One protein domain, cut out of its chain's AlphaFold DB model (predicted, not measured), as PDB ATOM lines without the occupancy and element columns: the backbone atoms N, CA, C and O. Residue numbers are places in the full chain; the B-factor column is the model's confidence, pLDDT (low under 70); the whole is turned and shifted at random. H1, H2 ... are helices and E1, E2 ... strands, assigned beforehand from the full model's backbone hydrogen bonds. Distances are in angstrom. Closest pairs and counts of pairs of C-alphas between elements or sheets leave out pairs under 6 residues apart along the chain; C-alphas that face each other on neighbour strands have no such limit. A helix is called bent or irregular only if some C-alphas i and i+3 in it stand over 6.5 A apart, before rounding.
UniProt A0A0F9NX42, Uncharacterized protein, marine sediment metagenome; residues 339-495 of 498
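What this domain is: This is residues 339 to 495 of the 498 residues of an uncharacterized protein of marine sediment metagenome (UniProt A0A0F9NX42). Two long helices, H6 and H7, run side by side in opposite ways and make the long axis, joined at one end by the small strand hairpin E1 and E2. The shorter H1 and H2 pack one after the other along this pair, and near the other end H8 folds back beside the last turns of H7, with H3, H4 and H5 grouped there. The printed part has 157 residues with eight named helices and two named strands, in the order H1 H2 H3 H4 H5 H6 E1 E2 H7 H8; the sheet, E1 - E2, is antiparallel and the class is mostly helix. It is only just loose, close to compact, with a radius of gyration of the C-alphas of 18.1 A, and elongated, spanning 58 by 30 by 22 A.

Where its parts are: H1, residues 343 to 349, begins with C-alpha 343 at (126.261, 170.855, 126.975). H2 is residues 364 to 375, 17.0 A long, H3 residues 379 to 382, H4 residues 386 to 393 and H5 residues 397 to 405. H6, residues 410 to 441, is 46.2 A long, from C-alpha 410 at (98.832, 147.391, 132.419); it has a kink of 37 degrees near residue 435 and is irregular, with C-alphas 437 and 440 7.7 A apart. E1 is residues 443 to 445 and E2 residues 451 to 453. H7, residues 456 to 482, is 38.6 A long, and H8, residues 486 to 495, ends with C-alpha 495 at (104.415, 162.020, 140.153).

How they stand to each other: H6, H7 and H8 form an up-and-down bundle, each running against the one before. H6 and H7 touch at a shallow tilt of 13 degrees, closest at the C-alphas of Lys 414 and Ile 480, 6.0 A. H7 and H8 are a helical hairpin, closest at the C-alphas of Ile 480 and Leu 489, 6.0 A. H2 touches H6, opposite ways at 14 degrees, a shallow tilt, with the C-alphas of Met 372 and Trp 417 closest, 5.9 A. H1 touches H7, the same way at a shallow tilt of 12 degrees, with the C-alphas of Arg 345 and Thr 462 closest, 5.9 A. H3 touches H2, the C-alphas of Arg 370 and Gly 382 being closest, 4.0 A. H4 touches H3 and H5 only at the corner, closest at the C-alphas of Glu 380 and Ala 386, 5.3 A, and of Leu 393 and Ile 400, 5.4 A. H5 touches H8 at a steep tilt of 65 degrees, the C-alphas of Ile 405 and Ser 486 being closest, 5.9 A. In the hairpin E1 and E2, N 444 and O 452 are 2.8 A apart, within hydrogen-bond range. Every O i to N i+4 pair is within hydrogen-bond range in H1, H2, H4, H5 and H7, against 26 of 28 in H6 and 4 of 6 in H8; H3 is too short for such a pair.

The domain as a whole: The two C-alphas farthest apart, of Ser 406 and Gly 449, are 58.5 A apart. The printed part has no cut. The link from H1 to H2 is long, with 14 residues, 350 to 363; the other links are tight. No printed residue is under pLDDT 70.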
ATOM      1  N   GLU A 339     126.375 177.340 128.590       92.00
ATOM      2  CA  GLU A 339     125.901 176.356 127.615       92.00
ATOM      3  C   GLU A 339     126.959 175.311 127.276       92.00
ATOM      4  O   GLU A 339     126.627 174.126 127.253       92.00
ATOM      5  N   PHE A 340     128.211 175.726 127.092       94.25
ATOM      6  CA  PHE A 340     129.343 174.829 126.890       94.25
ATOM      7  C   PHE A 340     129.568 173.908 128.104       94.25
ATOM      8  O   PHE A 340     129.595 172.682 127.945       94.25
ATOM      9  N   ASN A 341     129.613 174.460 129.322       92.62
ATOM     10  CA  ASN A 341     129.823 173.708 130.569       92.62
ATOM     11  C   ASN A 341     128.706 172.691 130.855       92.62
ATOM     12  O   ASN A 341     128.945 171.661 131.492       92.62
ATOM     13  N   HIS A 342     127.477 172.981 130.419       92.50
ATOM     14  CA  HIS A 342     126.298 172.132 130.614       92.50
ATOM     15  C   HIS A 342     125.916 171.316 129.376       92.50
ATOM     16  O   HIS A 342     124.916 170.600 129.432       92.50
ATOM     17  N   GLN A 343     126.663 171.402 128.273       93.88
ATOM     18  CA  GLN A 343     126.261 170.855 126.975       93.88
ATOM     19  C   GLN A 343     125.878 169.374 127.064       93.88
ATOM     20  O   GLN A 343     124.780 168.991 126.656       93.88
ATOM     21  N   VAL A 344     126.752 168.551 127.653       95.31
ATOM     22  CA  VAL A 344     126.510 167.108 127.805       95.31
ATOM     23  C   VAL A 344     125.333 166.860 128.746       95.31
ATOM     24  O   VAL A 344     124.395 166.164 128.378       95.31
ATOM     25  N   ARG A 345     125.293 167.505 129.919       95.00
ATOM     26  CA  ARG A 345     124.179 167.354 130.876       95.00
ATOM     27  C   ARG A 345     122.824 167.732 130.262       95.00
ATOM     28  O   ARG A 345     121.830 167.044 130.495       95.00
ATOM     29  N   LYS A 346     122.775 168.785 129.437       93.12
ATOM     30  CA  LYS A 346     121.582 169.180 128.669       93.12
ATOM     31  C   LYS A 346     121.218 168.117 127.632       93.12
ATOM     32  O   LYS A 346     120.051 167.751 127.552       93.12
ATOM     33  N   PHE A 347     122.190 167.575 126.900       94.00
ATOM     34  CA  PHE A 347     121.963 166.456 125.979       94.00
ATOM     35  C   PHE A 347     121.433 165.194 126.686       94.00
ATOM     36  O   PHE A 347     120.670 164.432 126.105       94.00
ATOM     37  N   LEU A 348     121.768 164.975 127.955       96.31
ATOM     38  CA  LEU A 348     121.229 163.850 128.719       96.31
ATOM     39  C   LEU A 348     119.783 164.095 129.187       96.31
ATOM     40  O   LEU A 348     118.939 163.204 129.085       96.31
ATOM     41  N   THR A 349     119.478 165.307 129.661       94.88
ATOM     42  CA  THR A 349     118.280 165.577 130.484       94.88
ATOM     43  C   THR A 349     117.211 166.464 129.836       94.88
ATOM     44  O   THR A 349     116.089 166.535 130.345       94.88
ATOM     45  N   ALA A 350     117.511 167.154 128.729       92.75
ATOM     46  CA  ALA A 350     116.597 168.135 128.142       92.75
ATOM     47  C   ALA A 350     115.244 167.517 127.755       92.75
ATOM     48  O   ALA A 350     115.175 166.508 127.053       92.75
ATOM     49  N   LYS A 351     114.152 168.159 128.179       90.62
ATOM     50  CA  LYS A 351     112.781 167.743 127.859       90.62
ATOM     51  C   LYS A 351     112.293 168.371 126.558       90.62
ATOM     52  O   LYS A 351     112.674 169.484 126.197       90.62
ATOM     53  N   HIS A 352     111.362 167.684 125.905       90.94
ATOM     54  CA  HIS A 352     110.608 168.225 124.776       90.94
ATOM     55  C   HIS A 352     109.825 169.483 125.177       90.94
ATOM     56  O   HIS A 352     109.145 169.496 126.206       90.94
ATOM     57  N   LYS A 353     109.854 170.528 124.337       89.56
ATOM     58  CA  LYS A 353     109.022 171.733 124.538       89.56
ATOM     59  C   LYS A 353     107.530 171.454 124.310       89.56
ATOM     60  O   LYS A 353     106.692 172.097 124.932       89.56
ATOM     61  N   GLY A 354     107.216 170.489 123.452       88.75
ATOM     62  CA  GLY A 354     105.873 169.997 123.139       88.75
ATOM     63  C   GLY A 354     105.928 168.813 122.171       88.75
ATOM     64  O   GLY A 354     107.009 168.448 121.702       88.75
ATOM     65  N   VAL A 355     104.777 168.229 121.841       86.19
ATOM     66  CA  VAL A 355     104.693 166.973 121.061       86.19
ATOM     67  C   VAL A 355     105.267 167.103 119.644       86.19
ATOM     68  O   VAL A 355     105.897 166.183 119.141       86.19
ATOM     69  N   ASN A 356     105.156 168.270 119.010       86.94
ATOM     70  CA  ASN A 356     105.678 168.478 117.652       86.94
ATOM     71  C   ASN A 356     107.165 168.871 117.611       86.94
ATOM     72  O   ASN A 356     107.692 169.186 116.546       86.94
ATOM     73  N   THR A 357     107.853 168.886 118.755       84.81
ATOM     74  CA  THR A 357     109.284 169.218 118.791       84.81
ATOM     75  C   THR A 357     110.092 168.051 118.215       84.81
ATOM     76  O   THR A 357     109.807 166.887 118.516       84.81
ATOM     77  N   ALA A 358     111.091 168.347 117.379       84.44
ATOM     78  CA  ALA A 358     111.958 167.330 116.788       84.44
ATOM     79  C   ALA A 358     112.724 166.552 117.878       84.44
ATOM     80  O   ALA A 358     113.226 167.149 118.831       84.44
ATOM     81  N   ARG A 359     112.841 165.223 117.728       80.38
ATOM     82  CA  ARG A 359     113.510 164.321 118.696       80.38
ATOM     83  C   ARG A 359     114.954 164.715 119.008       80.38
ATOM     84  O   ARG A 359     115.379 164.596 120.150       80.38
ATOM     85  N   GLU A 360     115.657 165.266 118.025       79.38
ATOM     86  CA  GLU A 360     117.049 165.727 118.138       79.38
ATOM     87  C   GLU A 360     117.223 166.935 119.071       79.38
ATOM     88  O   GLU A 360     118.325 167.217 119.527       79.38
ATOM     89  N   THR A 361     116.140 167.656 119.371       77.81
ATOM     90  CA  THR A 361     116.185 168.834 120.253       77.81
ATOM     91  C   THR A 361     116.015 168.492 121.734       77.81
ATOM     92  O   THR A 361     116.189 169.365 122.585       77.81
ATOM     93  N   ALA A 362     115.657 167.244 122.046       87.31
ATOM     94  CA  ALA A 362     115.523 166.737 123.405       87.31
ATOM     95  C   ALA A 362     116.664 165.773 123.735       87.31
ATOM     96  O   ALA A 362     117.286 165.186 122.850       87.31
ATOM     97  N   GLY A 363     116.910 165.600 125.030       92.06
ATOM     98  CA  GLY A 363     117.905 164.669 125.524       92.06
ATOM     99  C   GLY A 363     117.411 163.229 125.610       92.06
ATOM    100  O   GLY A 363     116.243 162.936 125.336       92.06
ATOM    101  N   ILE A 364     118.298 162.323 126.027       95.69
ATOM    102  CA  ILE A 364     117.991 160.891 126.208       95.69
ATOM    103  C   ILE A 364     116.767 160.715 127.113       95.69
ATOM    104  O   ILE A 364     115.799 160.058 126.722       95.69
ATOM    105  N   LEU A 365     116.771 161.368 128.277       95.69
ATOM    106  CA  LEU A 365     115.665 161.300 129.225       95.69
ATOM    107  C   LEU A 365     114.368 161.880 128.641       95.69
ATOM    108  O   LEU A 365     113.297 161.296 128.786       95.69
ATOM    109  N   GLY A 366     114.452 163.029 127.965       94.44
ATOM    110  CA  GLY A 366     113.284 163.666 127.358       94.44
ATOM    111  C   GLY A 366     112.630 162.793 126.287       94.44
ATOM    112  O   GLY A 366     111.403 162.721 126.221       94.44
ATOM    113  N   ASN A 367     113.438 162.114 125.470       95.75
ATOM    114  CA  ASN A 367     112.952 161.166 124.471       95.75
ATOM    115  C   ASN A 367     112.299 159.937 125.118       95.75
ATOM    116  O   ASN A 367     111.196 159.578 124.719       95.75
ATOM    117  N   LEU A 368     112.916 159.365 126.158       97.00
ATOM    118  CA  LEU A 368     112.341 158.248 126.913       97.00
ATOM    119  C   LEU A 368     110.972 158.605 127.514       97.00
ATOM    120  O   LEU A 368     109.998 157.894 127.283       97.00
ATOM    121  N   LEU A 369     110.875 159.730 128.229       95.56
ATOM    122  CA  LEU A 369     109.627 160.161 128.869       95.56
ATOM    123  C   LEU A 369     108.503 160.393 127.856       95.56
ATOM    124  O   LEU A 369     107.348 160.072 128.130       95.56
ATOM    125  N   ARG A 370     108.824 160.957 126.688       95.00
ATOM    126  CA  ARG A 370     107.854 161.141 125.604       95.00
ATOM    127  C   ARG A 370     107.394 159.803 125.030       95.00
ATOM    128  O   ARG A 370     106.194 159.632 124.856       95.00
ATOM    129  N   ASP A 371     108.313 158.877 124.767       96.25
ATOM    130  CA  ASP A 371     107.983 157.559 124.211       96.25
ATOM    131  C   ASP A 371     107.121 156.740 125.190       96.25
ATOM    132  O   ASP A 371     106.139 156.118 124.787       96.25
ATOM    133  N   MET A 372     107.417 156.805 126.493       95.94
ATOM    134  CA  MET A 372     106.580 156.200 127.539       95.94
ATOM    135  C   MET A 372     105.175 156.817 127.572       95.94
ATOM    136  O   MET A 372     104.179 156.097 127.637       95.94
ATOM    137  N   ALA A 373     105.086 158.148 127.489       95.00
ATOM    138  CA  ALA A 373     103.820 158.877 127.478       95.00
ATOM    139  C   ALA A 373     102.984 158.608 126.208       95.00
ATOM    140  O   ALA A 373     101.755 158.600 126.260       95.00
ATOM    141  N   GLU A 374     103.638 158.364 125.071       95.19
ATOM    142  CA  GLU A 374     102.995 158.020 123.800       95.19
ATOM    143  C   GLU A 374     102.319 156.640 123.856       95.19
ATOM    144  O   GLU A 374     101.210 156.491 123.351       95.19
ATOM    145  N   ILE A 375     102.918 155.661 124.549       95.44
ATOM    146  CA  ILE A 375     102.335 154.316 124.735       95.44
ATOM    147  C   ILE A 375     100.979 154.366 125.447       95.44
ATOM    148  O   ILE A 375     100.089 153.585 125.114       95.44
ATOM    149  N   ILE A 376     100.812 155.286 126.399       93.31
ATOM    150  CA  ILE A 376      99.553 155.466 127.138       93.31
ATOM    151  C   ILE A 376      98.597 156.461 126.461       93.31
ATOM    152  O   ILE A 376      97.555 156.771 127.023       93.31
ATOM    153  N   GLY A 377      98.937 156.977 125.273       92.69
ATOM    154  CA  GLY A 377      98.075 157.863 124.482       92.69
ATOM    155  C   GLY A 377      98.145 159.355 124.834       92.69
ATOM    156  O   GLY A 377      97.370 160.136 124.285       92.69
ATOM    157  N   TYR A 378      99.074 159.778 125.700       93.38
ATOM    158  CA  TYR A 378      99.183 161.168 126.172       93.38
ATOM    159  C   TYR A 378     100.617 161.711 126.073       93.38
ATOM    160  O   TYR A 378     101.232 162.030 127.098       93.38
ATOM    161  N   PRO A 379     101.182 161.847 124.858       93.56
ATOM    162  CA  PRO A 379     102.586 162.211 124.657       93.56
ATOM    163  C   PRO A 379     102.991 163.537 125.326       93.56
ATOM    164  O   PRO A 379     104.149 163.694 125.717       93.56
ATOM    165  N   GLU A 380     102.066 164.485 125.522       92.88
ATOM    166  CA  GLU A 380     102.305 165.756 126.217       92.88
ATOM    167  C   GLU A 380     102.812 165.560 127.652       92.88
ATOM    168  O   GLU A 380     103.561 166.414 128.140       92.88
ATOM    169  N   LEU A 381     102.443 164.461 128.325       92.62
ATOM    170  CA  LEU A 381     102.865 164.181 129.701       92.62
ATOM    171  C   LEU A 381     104.387 163.982 129.821       92.62
ATOM    172  O   LEU A 381     104.971 164.285 130.870       92.62
ATOM    173  N   GLY A 382     105.036 163.548 128.737       91.81
ATOM    174  CA  GLY A 382     106.492 163.435 128.613       91.81
ATOM    175  C   GLY A 382     107.200 164.741 128.226       91.81
ATOM    176  O   GLY A 382     108.408 164.749 127.999       91.81
ATOM    177  N   THR A 383     106.477 165.863 128.136       92.56
ATOM    178  CA  THR A 383     107.001 167.161 127.674       92.56
ATOM    179  C   THR A 383     106.814 168.265 128.721       92.56
ATOM    180  O   THR A 383     106.180 168.075 129.760       92.56
ATOM    181  N   ASN A 384     107.297 169.474 128.424       90.75
ATOM    182  CA  ASN A 384     107.023 170.667 129.235       90.75
ATOM    183  C   ASN A 384     105.535 171.082 129.239       90.75
ATOM    184  O   ASN A 384     105.142 171.931 130.038       90.75
ATOM    185  N   GLN A 385     104.691 170.487 128.388       91.81
ATOM    186  CA  GLN A 385     103.248 170.751 128.339       91.81
ATOM    187  C   GLN A 385     102.440 169.909 129.338       91.81
ATOM    188  O   GLN A 385     101.240 170.146 129.475       91.81
ATOM    189  N   ALA A 386     103.077 168.993 130.079       91.12
ATOM    190  CA  ALA A 386     102.406 168.078 131.001       91.12
ATOM    191  C   ALA A 386     101.455 168.794 131.977       91.12
ATOM    192  O   ALA A 386     100.280 168.450 132.038       91.12
ATOM    193  N   LYS A 387     101.909 169.857 132.662       89.50
ATOM    194  CA  LYS A 387     101.064 170.626 133.602       89.50
ATOM    195  C   LYS A 387      99.818 171.221 132.930       89.50
ATOM    196  O   LYS A 387      98.750 171.257 133.531       89.50
ATOM    197  N   ASN A 388      99.942 171.679 131.683       89.88
ATOM    198  CA  ASN A 388      98.816 172.241 130.935       89.88
ATOM    199  C   ASN A 388      97.837 171.161 130.473       89.88
ATOM    200  O   ASN A 388      96.640 171.425 130.435       89.88
ATOM    201  N   LEU A 389      98.326 169.967 130.126       90.38
ATOM    202  CA  LEU A 389      97.464 168.824 129.833       90.38
ATOM    203  C   LEU A 389      96.712 168.380 131.095       90.38
ATOM    204  O   LEU A 389      95.493 168.285 131.056       90.38
ATOM    205  N   LEU A 390      97.412 168.183 132.217       90.12
ATOM    206  CA  LEU A 390      96.816 167.716 133.476       90.12
ATOM    207  C   LEU A 390      95.666 168.631 133.935       90.12
ATOM    208  O   LEU A 390      94.585 168.140 134.241       90.12
ATOM    209  N   LYS A 391      95.842 169.957 133.841       89.88
ATOM    210  CA  LYS A 391      94.781 170.950 134.115       89.88
ATOM    211  C   LYS A 391      93.555 170.844 133.201       89.88
ATOM    212  O   LYS A 391      92.479 171.287 133.586       89.88
ATOM    213  N   LYS A 392      93.715 170.341 131.972       91.50
ATOM    214  CA  LYS A 392      92.606 170.135 131.024       91.50
ATOM    215  C   LYS A 392      91.882 168.816 131.261       91.50
ATOM    216  O   LYS A 392      90.710 168.721 130.924       91.50
ATOM    217  N   LEU A 393      92.589 167.811 131.778       89.12
ATOM    218  CA  LEU A 393      92.027 166.488 132.024       89.12
ATOM    219  C   LEU A 393      91.123 166.480 133.257       89.12
ATOM    220  O   LEU A 393      90.126 165.775 133.251       89.12
ATOM    221  N   GLY A 394      91.413 167.274 134.287       88.81
ATOM    222  CA  GLY A 394      90.548 167.333 135.459       88.81
ATOM    223  C   GLY A 394      91.006 168.333 136.508       88.81
ATOM    224  O   GLY A 394      92.043 168.985 136.375       88.81
ATOM    225  N   THR A 395      90.211 168.442 137.568       85.56
ATOM    226  CA  THR A 395      90.476 169.335 138.712       85.56
ATOM    227  C   THR A 395      90.958 168.587 139.951       85.56
ATOM    228  O   THR A 395      91.522 169.200 140.855       85.56
ATOM    229  N   SER A 396      90.769 167.265 139.989       87.00
ATOM    230  CA  SER A 396      91.247 166.396 141.066       87.00
ATOM    231  C   SER A 396      92.214 165.338 140.544       87.00
ATOM    232  O   SER A 396      92.107 164.876 139.406       87.00
ATOM    233  N   ARG A 397      93.136 164.902 141.408       85.94
ATOM    234  CA  ARG A 397      94.082 163.823 141.097       85.94
ATOM    235  C   ARG A 397      93.363 162.537 140.685       85.94
ATOM    236  O   ARG A 397      93.763 161.915 139.707       85.94
ATOM    237  N   GLN A 398      92.288 162.165 141.384       87.00
ATOM    238  CA  GLN A 398      91.533 160.947 141.077       87.00
ATOM    239  C   GLN A 398      90.866 161.011 139.698       87.00
ATOM    240  O   GLN A 398      90.863 160.020 138.972       87.00
ATOM    241  N   GLU A 399      90.314 162.167 139.322       88.75
ATOM    242  CA  GLU A 399      89.694 162.378 138.011       88.75
ATOM    243  C   GLU A 399      90.721 162.264 136.880       88.75
ATOM    244  O   GLU A 399      90.509 161.503 135.936       88.75
ATOM    245  N   ILE A 400      91.856 162.957 137.017       87.62
ATOM    246  CA  ILE A 400      92.945 162.935 136.034       87.62
ATOM    247  C   ILE A 400      93.461 161.507 135.840       87.62
ATOM    248  O   ILE A 400      93.518 161.024 134.711       87.62
ATOM    249  N   VAL A 401      93.797 160.812 136.934       88.75
ATOM    250  CA  VAL A 401      94.294 159.428 136.878       88.75
ATOM    251  C   VAL A 401      93.271 158.520 136.203       88.75
ATOM    252  O   VAL A 401      93.635 157.776 135.297       88.75
ATOM    253  N   ARG A 402      91.988 158.619 136.579       90.31
ATOM    254  CA  ARG A 402      90.909 157.799 136.005       90.31
ATOM    255  C   ARG A 402      90.784 157.964 134.490       90.31
ATOM    256  O   ARG A 402      90.529 156.974 133.810       90.31
ATOM    257  N   ILE A 403      90.939 159.185 133.979       89.69
ATOM    258  CA  ILE A 403      90.867 159.471 132.541       89.69
ATOM    259  C   ILE A 403      92.054 158.850 131.805       89.69
ATOM    260  O   ILE A 403      91.864 158.248 130.759       89.69
ATOM    261  N   ILE A 404      93.264 158.951 132.358       88.69
ATOM    262  CA  ILE A 404      94.459 158.437 131.679       88.69
ATOM    263  C   ILE A 404      94.485 156.896 131.705       88.69
ATOM    264  O   ILE A 404      94.852 156.271 130.712       88.69
ATOM    265  N   ILE A 405      94.058 156.254 132.803       90.94
ATOM    266  CA  ILE A 405      94.092 154.782 132.913       90.94
ATOM    267  C   ILE A 405      92.961 154.069 132.158       90.94
ATOM    268  O   ILE A 405      93.019 152.845 132.053       90.94
ATOM    269  N   SER A 406      91.919 154.767 131.681       86.50
ATOM    270  CA  SER A 406      90.680 154.111 131.226       86.50
ATOM    271  C   SER A 406      90.870 153.157 130.046       86.50
ATOM    272  O   SER A 406      90.077 152.234 129.881       86.50
ATOM    273  N   GLU A 407      91.920 153.363 129.250       78.25
ATOM    274  CA  GLU A 407      92.253 152.542 128.078       78.25
ATOM    275  C   GLU A 407      93.634 151.871 128.196       78.25
ATOM    276  O   GLU A 407      94.141 151.290 127.237       78.25
ATOM    277  N   MET A 408      94.257 151.936 129.377       91.31
ATOM    278  CA  MET A 408      95.618 151.456 129.580       91.31
ATOM    279  C   MET A 408      95.649 149.954 129.894       91.31
ATOM    280  O   MET A 408      95.182 149.510 130.944       91.31
ATOM    281  N   ASP A 409      96.283 149.179 129.016       93.44
ATOM    282  CA  ASP A 409      96.647 147.785 129.281       93.44
ATOM    283  C   ASP A 409      97.909 147.747 130.155       93.44
ATOM    284  O   ASP A 409      99.004 148.067 129.683       93.44
ATOM    285  N   LEU A 410      97.750 147.390 131.433       93.81
ATOM    286  CA  LEU A 410      98.832 147.391 132.419       93.81
ATOM    287  C   LEU A 410     100.016 146.527 131.976       93.81
ATOM    288  O   LEU A 410     101.138 147.027 131.903       93.81
ATOM    289  N   GLU A 411      99.773 145.258 131.650       95.31
ATOM    290  CA  GLU A 411     100.838 144.296 131.349       95.31
ATOM    291  C   GLU A 411     101.566 144.661 130.057       95.31
ATOM    292  O   GLU A 411     102.799 144.664 130.002       95.31
ATOM    293  N   LYS A 412     100.816 145.066 129.027       96.06
ATOM    294  CA  LYS A 412     101.417 145.551 127.782       96.06
ATOM    295  C   LYS A 412     102.256 146.808 128.017       96.06
ATOM    296  O   LYS A 412     103.365 146.904 127.494       96.06
ATOM    297  N   THR A 413     101.752 147.760 128.802       96.31
ATOM    298  CA  THR A 413     102.459 149.021 129.067       96.31
ATOM    299  C   THR A 413     103.747 148.774 129.847       96.31
ATOM    300  O   THR A 413     104.781 149.313 129.462       96.31
ATOM    301  N   LYS A 414     103.726 147.904 130.870       97.25
ATOM    302  CA  LYS A 414     104.935 147.495 131.605       97.25
ATOM    303  C   LYS A 414     106.010 146.971 130.655       97.25
ATOM    304  O   LYS A 414     107.129 147.477 130.652       97.25
ATOM    305  N   VAL A 415     105.659 145.993 129.817       97.69
ATOM    306  CA  VAL A 415     106.603 145.364 128.879       97.69
ATOM    307  C   VAL A 415     107.209 146.390 127.921       97.69
ATOM    308  O   VAL A 415     108.420 146.382 127.694       97.69
ATOM    309  N   GLU A 416     106.395 147.283 127.358       98.00
ATOM    310  CA  GLU A 416     106.886 148.294 126.419       98.00
ATOM    311  C   GLU A 416     107.731 149.377 127.108       98.00
ATOM    312  O   GLU A 416     108.772 149.766 126.579       98.00
ATOM    313  N   TRP A 417     107.365 149.816 128.317       97.88
ATOM    314  CA  TRP A 417     108.167 150.775 129.083       97.88
ATOM    315  C   TRP A 417     109.530 150.201 129.477       97.88
ATOM    316  O   TRP A 417     110.539 150.872 129.273       97.88
ATOM    317  N   ILE A 418     109.600 148.947 129.941       98.31
ATOM    318  CA  ILE A 418     110.883 148.291 130.245       98.31
ATOM    319  C   ILE A 418     111.787 148.247 129.005       98.31
ATOM    320  O   ILE A 418     112.960 148.612 129.095       98.31
ATOM    321  N   LYS A 419     111.250 147.894 127.827       98.44
ATOM    322  CA  LYS A 419     112.022 147.898 126.568       98.44
ATOM    323  C   LYS A 419     112.569 149.284 126.219       98.44
ATOM    324  O   LYS A 419     113.698 149.390 125.731       98.44
ATOM    325  N   LEU A 420     111.779 150.339 126.432       98.38
ATOM    326  CA  LEU A 420     112.224 151.714 126.198       98.38
ATOM    327  C   LEU A 420     113.346 152.109 127.162       98.38
ATOM    328  O   LEU A 420     114.346 152.673 126.712       98.38
ATOM    329  N   ILE A 421     113.217 151.771 128.448       98.38
ATOM    330  CA  ILE A 421     114.252 152.051 129.451       98.38
ATOM    331  C   ILE A 421     115.533 151.273 129.119       98.38
ATOM    332  O   ILE A 421     116.603 151.870 129.097       98.38
ATOM    333  N   ASP A 422     115.451 149.988 128.760       98.50
ATOM    334  CA  ASP A 422     116.617 149.188 128.341       98.50
ATOM    335  C   ASP A 422     117.341 149.799 127.135       98.50
ATOM    336  O   ASP A 422     118.574 149.799 127.054       98.50
ATOM    337  N   LYS A 423     116.582 150.319 126.164       98.25
ATOM    338  CA  LYS A 423     117.143 151.002 124.995       98.25
ATOM    339  C   LYS A 423     117.825 152.314 125.392       98.25
ATOM    340  O   LYS A 423     118.920 152.589 124.898       98.25
ATOM    341  N   ALA A 424     117.198 153.105 126.261       97.94
ATOM    342  CA  ALA A 424     117.751 154.361 126.758       97.94
ATOM    343  C   ALA A 424     119.020 154.128 127.591       97.94
ATOM    344  O   ALA A 424     120.007 154.827 127.390       97.94
ATOM    345  N   GLU A 425     119.034 153.106 128.447       98.25
ATOM    346  CA  GLU A 425     120.192 152.720 129.256       98.25
ATOM    347  C   GLU A 425     121.380 152.287 128.381       98.25
ATOM    348  O   GLU A 425     122.506 152.729 128.599       98.25
ATOM    349  N   LYS A 426     121.143 151.476 127.339       98.31
ATOM    350  CA  LYS A 426     122.195 151.096 126.375       98.31
ATOM    351  C   LYS A 426     122.790 152.311 125.667       98.31
ATOM    352  O   LYS A 426     124.005 152.388 125.511       98.31
ATOM    353  N   LEU A 427     121.945 153.251 125.243       97.38
ATOM    354  CA  LEU A 427     122.406 154.501 124.641       97.38
ATOM    355  C   LEU A 427     123.206 155.336 125.649       97.38
ATOM    356  O   LEU A 427     124.259 155.858 125.295       97.38
ATOM    357  N   LEU A 428     122.737 155.424 126.896       98.06
ATOM    358  CA  LEU A 428     123.404 156.159 127.967       98.06
ATOM    359  C   LEU A 428     124.820 155.621 128.222       98.06
ATOM    360  O   LEU A 428     125.745 156.424 128.306       98.06
ATOM    361  N   LYS A 429     125.010 154.292 128.235       98.38
ATOM    362  CA  LYS A 429     126.338 153.649 128.354       98.38
ATOM    363  C   LYS A 429     127.271 154.018 127.206       98.38
ATOM    364  O   LYS A 429     128.404 154.415 127.438       98.38
ATOM    365  N   VAL A 430     126.788 153.951 125.962       98.06
ATOM    366  CA  VAL A 430     127.591 154.338 124.788       98.06
ATOM    367  C   VAL A 430     128.023 155.804 124.872       98.06
ATOM    368  O   VAL A 430     129.178 156.123 124.601       98.06
ATOM    369  N   VAL A 431     127.110 156.694 125.266       97.75
ATOM    370  CA  VAL A 431     127.387 158.133 125.393       97.75
ATOM    371  C   VAL A 431     128.335 158.423 126.564       97.75
ATOM    372  O   VAL A 431     129.167 159.318 126.442       97.75
ATOM    373  N   LEU A 432     128.243 157.680 127.671       98.31
ATOM    374  CA  LEU A 432     129.158 157.798 128.809       98.31
ATOM    375  C   LEU A 432     130.596 157.450 128.417       98.31
ATOM    376  O   LEU A 432     131.503 158.224 128.710       98.31
ATOM    377  N   GLU A 433     130.803 156.335 127.719       98.12
ATOM    378  CA  GLU A 433     132.145 155.925 127.287       98.12
ATOM    379  C   GLU A 433     132.735 156.921 126.281       98.12
ATOM    380  O   GLU A 433     133.842 157.417 126.474       98.12
ATOM    381  N   GLN A 434     131.945 157.353 125.291       97.25
ATOM    382  CA  GLN A 434     132.356 158.427 124.376       97.25
ATOM    383  C   GLN A 434     132.709 159.720 125.118       97.25
ATOM    384  O   GLN A 434     133.650 160.420 124.746       97.25
ATOM    385  N   TYR A 435     131.949 160.060 126.160       97.56
ATOM    386  CA  TYR A 435     132.215 161.233 126.973       97.56
ATOM    387  C   TYR A 435     133.540 161.112 127.734       97.56
ATOM    388  O   TYR A 435     134.344 162.043 127.678       97.56
ATOM    389  N   LYS A 436     133.787 159.983 128.412       97.06
ATOM    390  CA  LYS A 436     135.039 159.725 129.144       97.06
ATOM    391  C   LYS A 436     136.262 159.813 128.232       97.06
ATOM    392  O   LYS A 436     137.261 160.396 128.643       97.06
ATOM    393  N   ASP A 437     136.146 159.324 127.001       96.12
ATOM    394  CA  ASP A 437     137.235 159.343 126.022       96.12
ATOM    395  C   ASP A 437     137.541 160.748 125.481       96.12
ATOM    396  O   ASP A 437     138.677 161.029 125.115       96.12
ATOM    397  N   GLN A 438     136.539 161.631 125.406       94.94
ATOM    398  CA  GLN A 438     136.634 162.875 124.626       94.94
ATOM    399  C   GLN A 438     136.533 164.158 125.456       94.94
ATOM    400  O   GLN A 438     136.703 165.249 124.910       94.94
ATOM    401  N   TYR A 439     136.188 164.095 126.748       94.62
ATOM    402  CA  TYR A 439     135.888 165.321 127.500       94.62
ATOM    403  C   TYR A 439     137.095 166.261 127.609       94.62
ATOM    404  O   TYR A 439     136.897 167.471 127.599       94.62
ATOM    405  N   GLN A 440     138.318 165.728 127.672       94.25
ATOM    406  CA  GLN A 440     139.547 166.526 127.785       94.25
ATOM    407  C   GLN A 440     139.835 167.354 126.526       94.25
ATOM    408  O   GLN A 440     140.457 168.409 126.620       94.25
ATOM    409  N   ASP A 441     139.322 166.921 125.373       93.81
ATOM    410  CA  ASP A 441     139.476 167.617 124.092       93.81
ATOM    411  C   ASP A 441     138.417 168.713 123.882       93.81
ATOM    412  O   ASP A 441     138.428 169.424 122.874       93.81
ATOM    413  N   LYS A 442     137.460 168.861 124.809       93.81
ATOM    414  CA  LYS A 442     136.419 169.887 124.708       93.81
ATOM    415  C   LYS A 442     136.981 171.250 125.087       93.81
ATOM    416  O   LYS A 442     137.250 171.526 126.257       93.81
ATOM    417  N   GLU A 443     137.043 172.122 124.089       95.00
ATOM    418  CA  GLU A 443     137.465 173.513 124.208       95.00
ATOM    419  C   GLU A 443     136.490 174.444 123.472       95.00
ATOM    420  O   GLU A 443     135.924 174.098 122.432       95.00
ATOM    421  N   TYR A 444     136.293 175.635 124.024       93.44
ATOM    422  CA  TYR A 444     135.514 176.717 123.440       93.44
ATOM    423  C   TYR A 444     136.270 178.036 123.614       93.44
ATOM    424  O   TYR A 444     136.689 178.365 124.718       93.44
ATOM    425  N   THR A 445     136.419 178.810 122.541       94.12
ATOM    426  CA  THR A 445     136.972 180.169 122.611       94.12
ATOM    427  C   THR A 445     135.842 181.185 122.526       94.12
ATOM    428  O   THR A 445     135.044 181.146 121.586       94.12
ATOM    429  N   ASP A 446     135.763 182.088 123.501       91.62
ATOM    430  CA  ASP A 446     134.722 183.112 123.534       91.62
ATOM    431  C   ASP A 446     134.994 184.290 122.582       91.62
ATOM    432  O   ASP A 446     136.035 184.382 121.929       91.62
ATOM    433  N   LYS A 447     134.026 185.213 122.491       88.38
ATOM    434  CA  LYS A 447     134.085 186.356 121.563       88.38
ATOM    435  C   LYS A 447     135.240 187.328 121.838       88.38
ATOM    436  O   LYS A 447     135.548 188.127 120.957       88.38
ATOM    437  N   ILE A 448     135.853 187.278 123.024       88.31
ATOM    438  CA  ILE A 448     137.000 188.119 123.397       88.31
ATOM    439  C   ILE A 448     138.322 187.334 123.420       88.31
ATOM    440  O   ILE A 448     139.350 187.877 123.810       88.31
ATOM    441  N   GLY A 449     138.315 186.077 122.963       90.00
ATOM    442  CA  GLY A 449     139.514 185.260 122.787       90.00
ATOM    443  C   GLY A 449     139.910 184.408 123.995       90.00
ATOM    444  O   GLY A 449     140.974 183.792 123.953       90.00
ATOM    445  N   ARG A 450     139.092 184.323 125.055       90.81
ATOM    446  CA  ARG A 450     139.402 183.452 126.205       90.81
ATOM    447  C   ARG A 450     139.055 182.004 125.888       90.81
ATOM    448  O   ARG A 450     137.997 181.727 125.321       90.81
ATOM    449  N   SER A 451     139.937 181.091 126.281       91.81
ATOM    450  CA  SER A 451     139.744 179.647 126.137       91.81
ATOM    451  C   SER A 451     139.055 179.060 127.370       91.81
ATOM    452  O   SER A 451     139.470 179.293 128.502       91.81
ATOM    453  N   HIS A 452     138.014 178.270 127.132       91.81
ATOM    454  CA  HIS A 452     137.231 177.554 128.130       91.81
ATOM    455  C   HIS A 452     137.340 176.059 127.851       91.81
ATOM    456  O   HIS A 452     137.002 175.604 126.759       91.81
ATOM    457  N   LYS A 453     137.792 175.285 128.837       92.88
ATOM    458  CA  LYS A 453     137.973 173.831 128.724       92.88
ATOM    459  C   LYS A 453     137.145 173.092 129.757       92.88
ATOM    460  O   LYS A 453     136.799 173.646 130.803       92.88
ATOM    461  N   TYR A 454     136.842 171.833 129.463       93.06
ATOM    462  CA  TYR A 454     136.284 170.938 130.469       93.06
ATOM    463  C   TYR A 454     137.359 170.639 131.516       93.06
ATOM    464  O   TYR A 454     138.419 170.103 131.205       93.06
ATOM    465  N   ASP A 455     137.068 170.991 132.761       90.19
ATOM    466  CA  ASP A 455     137.903 170.691 133.918       90.19
ATOM    467  C   ASP A 455     137.324 169.518 134.728       90.19
ATOM    468  O   ASP A 455     136.302 168.917 134.372       90.19
ATOM    469  N   LYS A 456     137.987 169.193 135.841       91.31
ATOM    470  CA  LYS A 456     137.573 168.121 136.750       91.31
ATOM    471  C   LYS A 456     136.179 168.359 137.349       91.31
ATOM    472  O   LYS A 456     135.443 167.398 137.543       91.31
ATOM    473  N   ASP A 457     135.779 169.603 137.583       89.81
ATOM    474  CA  ASP A 457     134.480 169.930 138.183       89.81
ATOM    475  C   ASP A 457     133.329 169.784 137.186       89.81
ATOM    476  O   ASP A 457     132.247 169.283 137.515       89.81
ATOM    477  N   ILE A 458     133.541 170.208 135.940       92.94
ATOM    478  CA  ILE A 458     132.617 169.941 134.833       92.94
ATOM    479  C   ILE A 458     132.524 168.429 134.611       92.94
ATOM    480  O   ILE A 458     131.418 167.914 134.412       92.94
ATOM    481  N   HIS A 459     133.653 167.721 134.686       94.94
ATOM    482  CA  HIS A 459     133.704 166.271 134.552       94.94
ATOM    483  C   HIS A 459     132.894 165.551 135.627       94.94
ATOM    484  O   HIS A 459     131.928 164.857 135.301       94.94
ATOM    485  N   ASN A 460     133.196 165.808 136.897       93.94
ATOM    486  CA  ASN A 460     132.528 165.192 138.037       93.94
ATOM    487  C   ASN A 460     131.013 165.419 137.995       93.94
ATOM    488  O   ASN A 460     130.250 164.461 138.064       93.94
ATOM    489  N   ARG A 461     130.543 166.655 137.777       94.06
ATOM    490  CA  ARG A 461     129.094 166.940 137.680       94.06
ATOM    491  C   ARG A 461     128.425 166.260 136.493       94.06
ATOM    492  O   ARG A 461     127.237 165.932 136.540       94.06
ATOM    493  N   THR A 462     129.161 166.071 135.401       96.38
ATOM    494  CA  THR A 462     128.648 165.339 134.243       96.38
ATOM    495  C   THR A 462     128.525 163.850 134.562       96.38
ATOM    496  O   THR A 462     127.459 163.295 134.309       96.38
ATOM    497  N   LEU A 463     129.522 163.238 135.212       97.81
ATOM    498  CA  LEU A 463     129.430 161.858 135.711       97.81
ATOM    499  C   LEU A 463     128.277 161.681 136.708       97.81
ATOM    500  O   LEU A 463     127.500 160.744 136.572       97.81
ATOM    501  N   GLN A 464     128.091 162.619 137.641       96.94
ATOM    502  CA  GLN A 464     126.953 162.617 138.571       96.94
ATOM    503  C   GLN A 464     125.604 162.620 137.836       96.94
ATOM    504  O   GLN A 464     124.664 161.954 138.261       96.94
ATOM    505  N   THR A 465     125.506 163.332 136.706       97.25
ATOM    506  CA  THR A 465     124.288 163.343 135.876       97.25
ATOM    507  C   THR A 465     124.052 161.991 135.203       97.25
ATOM    508  O   THR A 465     122.910 161.542 135.142       97.25
ATOM    509  N   PHE A 466     125.106 161.331 134.711       98.44
ATOM    510  CA  PHE A 466     124.996 159.968 134.183       98.44
ATOM    511  C   PHE A 466     124.554 158.983 135.270       98.44
ATOM    512  O   PHE A 466     123.560 158.286 135.076       98.44
ATOM    513  N   ALA A 467     125.225 158.985 136.425       98.38
ATOM    514  CA  ALA A 467     124.941 158.061 137.520       98.38
ATOM    515  C   ALA A 467     123.517 158.254 138.063       98.38
ATOM    516  O   ALA A 467     122.804 157.282 138.306       98.38
ATOM    517  N   GLY A 468     123.064 159.511 138.168       96.88
ATOM    518  CA  GLY A 468     121.680 159.839 138.509       96.88
ATOM    519  C   GLY A 468     120.676 159.220 137.535       96.88
ATOM    520  O   GLY A 468     119.729 158.574 137.967       96.88
ATOM    521  N   LEU A 469     120.919 159.321 136.223       97.31
ATOM    522  CA  LEU A 469     120.034 158.718 135.219       97.31
ATOM    523  C   LEU A 469     120.045 157.185 135.243       97.31
ATOM    524  O   LEU A 469     118.995 156.575 135.054       97.31
ATOM    525  N   PHE A 470     121.195 156.547 135.479       98.31
ATOM    526  CA  PHE A 470     121.245 155.091 135.656       98.31
ATOM    527  C   PHE A 470     120.443 154.640 136.876       98.31
ATOM    528  O   PHE A 470     119.680 153.674 136.784       98.31
ATOM    529  N   MET A 471     120.572 155.360 137.992       96.38
ATOM    530  CA  MET A 471     119.787 155.105 139.195       96.38
ATOM    531  C   MET A 471     118.288 155.300 138.932       96.38
ATOM    532  O   MET A 471     117.509 154.405 139.254       96.38
ATOM    533  N   ASP A 472     117.888 156.395 138.278       94.94
ATOM    534  CA  ASP A 472     116.490 156.655 137.907       94.94
ATOM    535  C   ASP A 472     115.925 155.527 137.033       94.94
ATOM    536  O   ASP A 472     114.839 155.015 137.295       94.94
ATOM    537  N   PHE A 473     116.677 155.076 136.025       97.19
ATOM    538  CA  PHE A 473     116.255 153.978 135.153       97.19
ATOM    539  C   PHE A 473     116.105 152.662 135.920       97.19
ATOM    540  O   PHE A 473     115.141 151.933 135.689       97.19
ATOM    541  N   SER A 474     117.024 152.359 136.838       96.94
ATOM    542  CA  SER A 474     116.934 151.176 137.701       96.94
ATOM    543  C   SER A 474     115.704 151.235 138.613       96.94
ATOM    544  O   SER A 474     114.926 150.278 138.677       96.94
ATOM    545  N   ASN A 475     115.477 152.384 139.255       95.38
ATOM    546  CA  ASN A 475     114.331 152.616 140.132       95.38
ATOM    547  C   ASN A 475     113.016 152.481 139.360       95.38
ATOM    548  O   ASN A 475     112.145 151.720 139.775       95.38
ATOM    549  N   TRP A 476     112.904 153.099 138.182       96.12
ATOM    550  CA  TRP A 476     111.712 152.977 137.344       96.12
ATOM    551  C   TRP A 476     111.452 151.550 136.892       96.12
ATOM    552  O   TRP A 476     110.301 151.132 136.881       96.12
ATOM    553  N   LYS A 477     112.476 150.760 136.547       97.50
ATOM    554  CA  LYS A 477     112.256 149.340 136.223       97.50
ATOM    555  C   LYS A 477     111.687 148.574 137.414       97.50
ATOM    556  O   LYS A 477     110.773 147.773 137.225       97.50
ATOM    557  N   THR A 478     112.207 148.816 138.615       97.06
ATOM    558  CA  THR A 478     111.694 148.208 139.850       97.06
ATOM    559  C   THR A 478     110.239 148.613 140.085       97.06
ATOM    560  O   THR A 478     109.374 147.743 140.153       97.06
ATOM    561  N   GLU A 479     109.941 149.914 140.067       95.56
ATOM    562  CA  GLU A 479     108.584 150.452 140.241       95.56
ATOM    563  C   GLU A 479     107.601 149.921 139.183       95.56
ATOM    564  O   GLU A 479     106.480 149.538 139.513       95.56
ATOM    565  N   ILE A 480     108.016 149.833 137.914       96.31
ATOM    566  CA  ILE A 480     107.207 149.275 136.819       96.31
ATOM    567  C   ILE A 480     106.893 147.800 137.067       96.31
ATOM    568  O   ILE A 480     105.752 147.373 136.879       96.31
ATOM    569  N   ASN A 481     107.884 147.010 137.477       95.81
ATOM    570  CA  ASN A 481     107.683 145.588 137.745       95.81
ATOM    571  C   ASN A 481     106.741 145.379 138.940       95.81
ATOM    572  O   ASN A 481     105.818 144.566 138.851       95.81
ATOM    573  N   GLU A 482     106.917 146.163 140.006       95.38
ATOM    574  CA  GLU A 482     106.140 146.090 141.250       95.38
ATOM    575  C   GLU A 482     104.738 146.718 141.153       95.38
ATOM    576  O   GLU A 482     103.873 146.426 141.985       95.38
ATOM    577  N   ALA A 483     104.468 147.551 140.144       94.31
ATOM    578  CA  ALA A 483     103.182 148.226 139.986       94.31
ATOM    579  C   ALA A 483     102.024 147.227 139.816       94.31
ATOM    580  O   ALA A 483     101.887 146.571 138.787       94.31
ATOM    581  N   ASN A 484     101.122 147.148 140.793       93.12
ATOM    582  CA  ASN A 484      99.960 146.248 140.738       93.12
ATOM    583  C   ASN A 484      98.708 146.893 140.113       93.12
ATOM    584  O   ASN A 484      97.641 146.283 140.078       93.12
ATOM    585  N   SER A 485      98.812 148.139 139.648       93.19
ATOM    586  CA  SER A 485      97.708 148.886 139.045       93.19
ATOM    587  C   SER A 485      98.212 149.876 137.995       93.19
ATOM    588  O   SER A 485      99.342 150.364 138.075       93.19
ATOM    589  N   SER A 486      97.349 150.223 137.035       91.44
ATOM    590  CA  SER A 486      97.629 151.288 136.063       91.44
ATOM    591  C   SER A 486      97.856 152.634 136.750       91.44
ATOM    592  O   SER A 486      98.695 153.406 136.309       91.44
ATOM    593  N   GLU A 487      97.180 152.899 137.872       89.88
ATOM    594  CA  GLU A 487      97.438 154.089 138.689       89.88
ATOM    595  C   GLU A 487      98.888 154.131 139.183       89.88
ATOM    596  O   GLU A 487      99.564 155.136 138.971       89.88
ATOM    597  N   GLY A 488      99.385 153.036 139.771       88.56
ATOM    598  CA  GLY A 488     100.770 152.949 140.238       88.56
ATOM    599  C   GLY A 488     101.777 153.192 139.115       88.56
ATOM    600  O   GLY A 488     102.752 153.911 139.309       88.56
ATOM    601  N   LEU A 489     101.492 152.681 137.914       90.31
ATOM    602  CA  LEU A 489     102.354 152.881 136.754       90.31
ATOM    603  C   LEU A 489     102.379 154.342 136.283       90.31
ATOM    604  O   LEU A 489     103.442 154.890 136.006       90.31
ATOM    605  N   ILE A 490     101.221 155.003 136.199       89.69
ATOM    606  CA  ILE A 490     101.166 156.386 135.706       89.69
ATOM    607  C   ILE A 490     101.830 157.344 136.696       89.69
ATOM    608  O   ILE A 490     102.432 158.327 136.258       89.69
ATOM    609  N   MET A 491     101.810 157.042 138.000       88.06
ATOM    610  CA  MET A 491     102.504 157.850 139.008       88.06
ATOM    611  C   MET A 491     104.007 158.010 138.738       88.06
ATOM    612  O   MET A 491     104.543 159.063 139.064       88.06
ATOM    613  N   ILE A 492     104.652 157.072 138.041       87.81
ATOM    614  CA  ILE A 492     106.054 157.193 137.596       87.81
ATOM    615  C   ILE A 492     106.237 158.390 136.642       87.81
ATOM    616  O   ILE A 492     107.259 159.072 136.640       87.81
ATOM    617  N   LEU A 493     105.220 158.690 135.831       85.38
ATOM    618  CA  LEU A 493     105.273 159.708 134.782       85.38
ATOM    619  C   LEU A 493     104.660 161.054 135.214       85.38
ATOM    620  O   LEU A 493     105.102 162.118 134.748       85.38
ATOM    621  N   ILE A 494     103.645 161.023 136.086       82.06
ATOM    622  CA  ILE A 494     102.909 162.213 136.556       82.06
ATOM    623  C   ILE A 494     103.251 162.641 137.987       82.06
ATOM    624  O   ILE A 494     103.005 163.805 138.274       82.06
ATOM    625  N   GLY A 495     103.842 161.771 138.817       72.56
ATOM    626  CA  GLY A 495     104.415 162.020 140.153       72.56
ATOM    627  C   GLY A 495     104.056 163.353 140.807       72.56
ATOM    628  O   GLY A 495     102.909 163.600 141.178       72.56
TER     629      GLY A 495